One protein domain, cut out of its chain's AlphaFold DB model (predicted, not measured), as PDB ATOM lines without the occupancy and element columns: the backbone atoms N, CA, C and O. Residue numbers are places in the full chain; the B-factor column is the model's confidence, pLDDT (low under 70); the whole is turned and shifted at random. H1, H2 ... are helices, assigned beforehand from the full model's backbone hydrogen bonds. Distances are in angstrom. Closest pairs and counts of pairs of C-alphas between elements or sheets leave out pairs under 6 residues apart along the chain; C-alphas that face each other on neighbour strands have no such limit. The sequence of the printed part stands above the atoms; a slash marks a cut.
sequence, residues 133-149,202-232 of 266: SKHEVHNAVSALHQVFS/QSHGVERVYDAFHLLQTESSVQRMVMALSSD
ATOM      1  N   SER A 133     -22.255 -24.322  16.550       90.12
ATOM      2  CA  SER A 133     -21.587 -23.926  15.326       90.12
ATOM      3  C   SER A 133     -22.302 -22.740  14.676       90.12
ATOM      4  O   SER A 133     -23.517 -22.550  14.777       90.12
ATOM      5  N   LYS A 134     -21.557 -21.954  13.896       90.19
ATOM      6  CA  LYS A 134     -22.124 -20.810  13.168       90.19
ATOM      7  C   LYS A 134     -23.321 -21.197  12.284       90.19
ATOM      8  O   LYS A 134     -24.258 -20.415  12.150       90.19
ATOM      9  N   HIS A 135     -23.304 -22.386  11.680       89.88
ATOM     10  CA  HIS A 135     -24.392 -22.846  10.817       89.88
ATOM     11  C   HIS A 135     -25.636 -23.267  11.614       89.88
ATOM     12  O   HIS A 135     -26.743 -22.943  11.186       89.88
ATOM     13  N   GLU A 136     -25.476 -23.898  12.781       90.62
ATOM     14  CA  GLU A 136     -26.587 -24.193  13.699       90.62
ATOM     15  C   GLU A 136     -27.242 -22.906  14.195       90.62
ATOM     16  O   GLU A 136     -28.466 -22.780  14.147       90.62
ATOM     17  N   VAL A 137     -26.433 -21.912  14.571       92.38
ATOM     18  CA  VAL A 137     -26.935 -20.602  15.001       92.38
ATOM     19  C   VAL A 137     -27.684 -19.901  13.861       92.38
ATOM     20  O   VAL A 137     -28.793 -19.406  14.064       92.38
ATOM     21  N   HIS A 138     -27.145 -19.898  12.637       90.94
ATOM     22  CA  HIS A 138     -27.852 -19.343  11.476       90.94
ATOM     23  C   HIS A 138     -29.177 -20.059  11.196       90.94
ATOM     24  O   HIS A 138     -30.173 -19.400  10.886       90.94
ATOM     25  N   ASN A 139     -29.202 -21.386  11.307       91.69
ATOM     26  CA  ASN A 139     -30.414 -22.172  11.118       91.69
ATOM     27  C   ASN A 139     -31.462 -21.851  12.194       91.69
ATOM     28  O   ASN A 139     -32.624 -21.636  11.865       91.69
ATOM     29  N   ALA A 140     -31.052 -21.725  13.459       91.06
ATOM     30  CA  ALA A 140     -31.936 -21.349  14.559       91.06
ATOM     31  C   ALA A 140     -32.540 -19.946  14.365       91.06
ATOM     32  O   ALA A 140     -33.753 -19.774  14.484       91.06
ATOM     33  N   VAL A 141     -31.726 -18.954  13.985       88.19
ATOM     34  CA  VAL A 141     -32.218 -17.597  13.675       88.19
ATOM     35  C   VAL A 141     -33.173 -17.618  12.475       88.19
ATOM     36  O   VAL A 141     -34.206 -16.950  12.488       88.19
ATOM     37  N   SER A 142     -32.885 -18.443  11.464       89.25
ATOM     38  CA  SER A 142     -33.766 -18.614  10.301       89.25
ATOM     39  C   SER A 142     -35.101 -19.269  10.675       89.25
ATOM     40  O   SER A 142     -36.154 -18.828  10.215       89.25
ATOM     41  N   ALA A 143     -35.085 -20.276  11.551       88.19
ATOM     42  CA  ALA A 143     -36.295 -20.907  12.071       88.19
ATOM     43  C   ALA A 143     -37.154 -19.907  12.862       88.19
ATOM     44  O   ALA A 143     -38.373 -19.869  12.687       88.19
ATOM     45  N   LEU A 144     -36.528 -19.034  13.663       87.06
ATOM     46  CA  LEU A 144     -37.229 -17.951  14.358       87.06
ATOM     47  C   LEU A 144     -37.899 -16.983  13.376       87.06
ATOM     48  O   LEU A 144     -39.052 -16.613  13.582       87.06
ATOM     49  N   HIS A 145     -37.242 -16.617  12.273       83.50
ATOM     50  CA  HIS A 145     -37.890 -15.810  11.234       83.50
ATOM     51  C   HIS A 145     -39.119 -16.521  10.653       83.50
ATOM     52  O   HIS A 145     -40.165 -15.897  10.462       83.50
ATOM     53  N   GLN A 146     -39.024 -17.828  10.399       81.19
ATOM     54  CA  GLN A 146     -40.100 -18.600   9.779       81.19
ATOM     55  C   GLN A 146     -41.345 -18.724  10.670       81.19
ATOM     56  O   GLN A 146     -42.460 -18.651  10.157       81.19
ATOM     57  N   VAL A 147     -41.178 -18.881  11.986       72.81
ATOM     58  CA  VAL A 147     -42.305 -19.032  12.928       72.81
ATOM     59  C   VAL A 147     -43.150 -17.757  13.027       72.81
ATOM     60  O   VAL A 147     -44.367 -17.838  13.188       72.81
ATOM     61  N   PHE A 148     -42.535 -16.580  12.889       66.06
ATOM     62  CA  PHE A 148     -43.207 -15.297  13.133       66.06
ATOM     63  C   PHE A 148     -43.525 -14.491  11.866       66.06
ATOM     64  O   PHE A 148     -44.341 -13.571  11.920       66.06
ATOM     65  N   SER A 149     -42.981 -14.877  10.709       60.19
ATOM     66  CA  SER A 149     -43.322 -14.276   9.411       60.19
ATOM     67  C   SER A 149     -44.816 -14.347   9.008       60.19
ATOM     68  O   SER A 149     -45.242 -13.454   8.276       60.19
ATOM     69  N   GLN A 202     -49.170  -8.971  31.477       51.81
ATOM     70  CA  GLN A 202     -49.218  -9.797  30.265       51.81
ATOM     71  C   GLN A 202     -49.177  -8.909  29.024       51.81
ATOM     72  O   GLN A 202     -48.417  -9.216  28.124       51.81
ATOM     73  N   SER A 203     -49.893  -7.780  28.978       54.91
ATOM     74  CA  SER A 203     -49.795  -6.877  27.823       54.91
ATOM     75  C   SER A 203     -48.409  -6.236  27.713       54.91
ATOM     76  O   SER A 203     -47.837  -6.212  26.633       54.91
ATOM     77  N   HIS A 204     -47.827  -5.771  28.823       57.31
ATOM     78  CA  HIS A 204     -46.566  -5.019  28.790       57.31
ATOM     79  C   HIS A 204     -45.305  -5.896  28.685       57.31
ATOM     80  O   HIS A 204     -44.305  -5.489  28.103       57.31
ATOM     81  N   GLY A 205     -45.324  -7.105  29.245       63.84
ATOM     82  CA  GLY A 205     -44.231  -8.072  29.148       63.84
ATOM     83  C   GLY A 205     -44.191  -8.767  27.790       63.84
ATOM     84  O   GLY A 205     -43.115  -8.915  27.221       63.84
ATOM     85  N   VAL A 206     -45.359  -9.137  27.258       70.62
ATOM     86  CA  VAL A 206     -45.475  -9.776  25.943       70.62
ATOM     87  C   VAL A 206     -45.106  -8.796  24.825       70.62
ATOM     88  O   VAL A 206     -44.408  -9.199  23.899       70.62
ATOM     89  N   GLU A 207     -45.457  -7.511  24.949       75.75
ATOM     90  CA  GLU A 207     -45.025  -6.466  24.004       75.75
ATOM     91  C   GLU A 207     -43.497  -6.382  23.914       75.75
ATOM     92  O   GLU A 207     -42.936  -6.492  22.833       75.75
ATOM     93  N   ARG A 208     -42.795  -6.320  25.058       82.00
ATOM     94  CA  ARG A 208     -41.321  -6.250  25.073       82.00
ATOM     95  C   ARG A 208     -40.652  -7.476  24.459       82.00
ATOM     96  O   ARG A 208     -39.559  -7.376  23.907       82.00
ATOM     97  N   VAL A 209     -41.286  -8.640  24.579       84.06
ATOM     98  CA  VAL A 209     -40.811  -9.876  23.953       84.06
ATOM     99  C   VAL A 209     -40.985  -9.794  22.435       84.06
ATOM    100  O   VAL A 209     -40.038 -10.088  21.706       84.06
ATOM    101  N   TYR A 210     -42.141  -9.328  21.949       85.62
ATOM    102  CA  TYR A 210     -42.347  -9.074  20.522       85.62
ATOM    103  C   TYR A 210     -41.403  -8.003  19.977       85.62
ATOM    104  O   TYR A 210     -40.853  -8.209  18.901       85.62
ATOM    105  N   ASP A 211     -41.142  -6.932  20.726       87.56
ATOM    106  CA  ASP A 211     -40.186  -5.887  20.351       87.56
ATOM    107  C   ASP A 211     -38.772  -6.455  20.193       87.56
ATOM    108  O   ASP A 211     -38.100  -6.198  19.195       87.56
ATOM    109  N   ALA A 212     -38.319  -7.273  21.149       88.38
ATOM    110  CA  ALA A 212     -37.002  -7.903  21.088       88.38
ATOM    111  C   ALA A 212     -36.879  -8.870  19.900       88.38
ATOM    112  O   ALA A 212     -35.857  -8.881  19.210       88.38
ATOM    113  N   PHE A 213     -37.923  -9.657  19.621       87.94
ATOM    114  CA  PHE A 213     -37.946 -10.540  18.454       87.94
ATOM    115  C   PHE A 213     -38.044  -9.771  17.141       87.94
ATOM    116  O   PHE A 213     -37.386 -10.148  16.174       87.94
ATOM    117  N   HIS A 214     -38.823  -8.693  17.105       88.44
ATOM    118  CA  HIS A 214     -38.899  -7.809  15.953       88.44
ATOM    119  C   HIS A 214     -37.519  -7.225  15.657       88.44
ATOM    120  O   HIS A 214     -37.057  -7.322  14.526       88.44
ATOM    121  N   LEU A 215     -36.810  -6.749  16.685       92.25
ATOM    122  CA  LEU A 215     -35.442  -6.254  16.569       92.25
ATOM    123  C   LEU A 215     -34.473  -7.338  16.073       92.25
ATOM    124  O   LEU A 215     -33.644  -7.078  15.206       92.25
ATOM    125  N   LEU A 216     -34.598  -8.571  16.572       91.06
ATOM    126  CA  LEU A 216     -33.811  -9.704  16.085       91.06
ATOM    127  C   LEU A 216     -34.104 -10.020  14.605       91.06
ATOM    128  O   LEU A 216     -33.212 -10.472  13.891       91.06
ATOM    129  N   GLN A 217     -35.327  -9.770  14.131       85.94
ATOM    130  CA  GLN A 217     -35.730 -10.022  12.746       85.94
ATOM    131  C   GLN A 217     -35.310  -8.921  11.774       85.94
ATOM    132  O   GLN A 217     -34.903  -9.216  10.646       85.94
ATOM    133  N   THR A 218     -35.418  -7.662  12.190       88.62
ATOM    134  CA  THR A 218     -35.245  -6.503  11.309       88.62
ATOM    135  C   THR A 218     -33.833  -5.932  11.349       88.62
ATOM    136  O   THR A 218     -33.319  -5.511  10.312       88.62
ATOM    137  N   GLU A 219     -33.161  -5.966  12.502       93.31
ATOM    138  CA  GLU A 219     -31.873  -5.300  12.679       93.31
ATOM    139  C   GLU A 219     -30.688  -6.240  12.435       93.31
ATOM    140  O   GLU A 219     -30.329  -7.100  13.248       93.31
ATOM    141  N   SER A 220     -29.979  -6.015  11.327       91.81
ATOM    142  CA  SER A 220     -28.806  -6.818  10.957       91.81
ATOM    143  C   SER A 220     -27.631  -6.685  11.936       91.81
ATOM    144  O   SER A 220     -26.743  -7.537  11.966       91.81
ATOM    145  N   SER A 221     -27.557  -5.597  12.706       94.25
ATOM    146  CA  SER A 221     -26.555  -5.419  13.767       94.25
ATOM    147  C   SER A 221     -26.805  -6.379  14.929       94.25
ATOM    148  O   SER A 221     -25.872  -7.045  15.378       94.25
ATOM    149  N   VAL A 222     -28.064  -6.508  15.349       94.06
ATOM    150  CA  VAL A 222     -28.499  -7.407  16.419       94.06
ATOM    151  C   VAL A 222     -28.317  -8.860  16.001       94.06
ATOM    152  O   VAL A 222     -27.731  -9.632  16.755       94.06
ATOM    153  N   GLN A 223     -28.685  -9.216  14.767       93.94
ATOM    154  CA  GLN A 223     -28.438 -10.558  14.224       93.94
ATOM    155  C   GLN A 223     -26.960 -10.935  14.272       93.94
ATOM    156  O   GLN A 223     -26.606 -11.994  14.781       93.94
ATOM    157  N   ARG A 224     -26.078 -10.053  13.783       93.50
ATOM    158  CA  ARG A 224     -24.632 -10.309  13.795       93.50
ATOM    159  C   ARG A 224     -24.080 -10.433  15.208       93.50
ATOM    160  O   ARG A 224     -23.218 -11.273  15.427       93.50
ATOM    161  N   MET A 225     -24.568  -9.621  16.143       95.81
ATOM    162  CA  MET A 225     -24.163  -9.686  17.545       95.81
ATOM    163  C   MET A 225     -24.575 -11.013  18.186       95.81
ATOM    164  O   MET A 225     -23.724 -11.696  18.743       95.81
ATOM    165  N   VAL A 226     -25.844 -11.411  18.059       93.69
ATOM    166  CA  VAL A 226     -26.337 -12.693  18.587       93.69
ATOM    167  C   VAL A 226     -25.563 -13.850  17.966       93.69
ATOM    168  O   VAL A 226     -25.059 -14.701  18.684       93.69
ATOM    169  N   MET A 227     -25.372 -13.838  16.644       92.06
ATOM    170  CA  MET A 227     -24.608 -14.881  15.960       92.06
ATOM    171  C   MET A 227     -23.156 -14.959  16.437       92.06
ATOM    172  O   MET A 227     -22.642 -16.060  16.624       92.06
ATOM    173  N   ALA A 228     -22.497 -13.812  16.628       93.69
ATOM    174  CA  ALA A 228     -21.125 -13.764  17.118       93.69
ATOM    175  C   ALA A 228     -21.030 -14.334  18.538       93.69
ATOM    176  O   ALA A 228     -20.243 -15.241  18.754       93.69
ATOM    177  N   LEU A 229     -21.881 -13.875  19.460       94.56
ATOM    178  CA  LEU A 229     -21.866 -14.323  20.853       94.56
ATOM    179  C   LEU A 229     -22.228 -15.805  20.995       94.56
ATOM    180  O   LEU A 229     -21.558 -16.536  21.715       94.56
ATOM    181  N   SER A 230     -23.264 -16.272  20.295       92.88
ATOM    182  CA  SER A 230     -23.731 -17.658  20.407       92.88
ATOM    183  C   SER A 230     -22.739 -18.684  19.858       92.88
ATOM    184  O   SER A 230     -22.800 -19.838  20.269       92.88
ATOM    185  N   SER A 231     -21.843 -18.276  18.952       93.62
ATOM    186  CA  SER A 231     -20.806 -19.142  18.372       93.62
ATOM    187  C   SER A 231     -19.396 -18.858  18.904       93.62
ATOM    188  O   SER A 231     -18.424 -19.412  18.387       93.62
ATOM    189  N   ASP A 232     -19.265 -17.999  19.918       95.56
ATOM    190  CA  ASP A 232     -17.972 -17.625  20.483       95.56
ATOM    191  C   ASP A 232     -17.463 -18.706  21.440       95.56
ATOM    192  O   ASP A 232     -17.986 -18.905  22.536       95.56
TER     193      ASP A 232
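Overview. This is residues 133 to 149 and 202 to 232 of the 266 residues of an uncharacterized protein of Malus baccata (UniProt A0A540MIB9). Two helices, H2 and H3, meet near their ends at a tight link and make an L, and a third helix, H1, lies over one side of this L, from H3 to near the last residues of H2. The first part of H2, residues 202 to 209, sticks out from the body. The printed part has 48 residues with three named helices, in the order H1, H2, H3, and no named strand; its class is all helix. The whole is only just loose, close to compact, with a radius of gyration of the C-alphas of 11.7 A, and its elongated outline spans 35 by 19 by 16 A.

Along the chain. Begin with the longest helix, H2, residues 202 to 218: find C-alpha 202 at (-49.218, -9.797, 30.265), and from there it runs 23.8 A to C-alpha 218 at (-35.245, -6.503, 11.309). One residue later H3 begins, residues 220 to 230, and it runs 15.3 A to C-alpha 230 at (-23.731, -17.658, 20.407). Then go back to C-alpha 134 at (-22.124, -20.810, 13.168), where H1, residues 134 to 148, sets out on its 21.8 A.

Arrangement. Look first at the link of H2 to H3, where the two helices touch only at the corner, H2 with residues 215 to 217 alone. Their closest C-alphas, those of Leu 216 and Gln 223, are 5.7 A apart, and their lines are about perpendicular, at 83 degrees. Next look at H1, which touches H3 with residues 134 to 138 alone; the closest C-alphas are those of Val 137 and Met 227, 6.3 A apart. These two run opposite ways at a steep tilt of 51 degrees. H1 and H2 are close but not clearly touching, with the closest C-alphas, those of His 145 and Gln 217, 6.4 A apart. They run opposite ways at a steep tilt of 53 degrees. In H2 and H3 every O i to N i+4 pair is within hydrogen-bond range; in H1 it is 10 of 11.

Size, cuts and confidence. The two C-alphas farthest apart are those of Ser 133 and Ser 203, at 35.2 A. Residues 202 to 209 of H2 stand free; the body without them spans 26 by 18 by 12 A. Between Ser 149 and Gln 202 you meet a cut: residues 150 to 201 are not printed, and the C-alphas of 149 and 202 are 22.1 A apart. The link of H1 to H2 runs across this cut. The mean pLDDT of the printed part is 85.3, and the model's confidence is under 70 at residues 148 to 149 and 202 to 205, on the two sides of the cut.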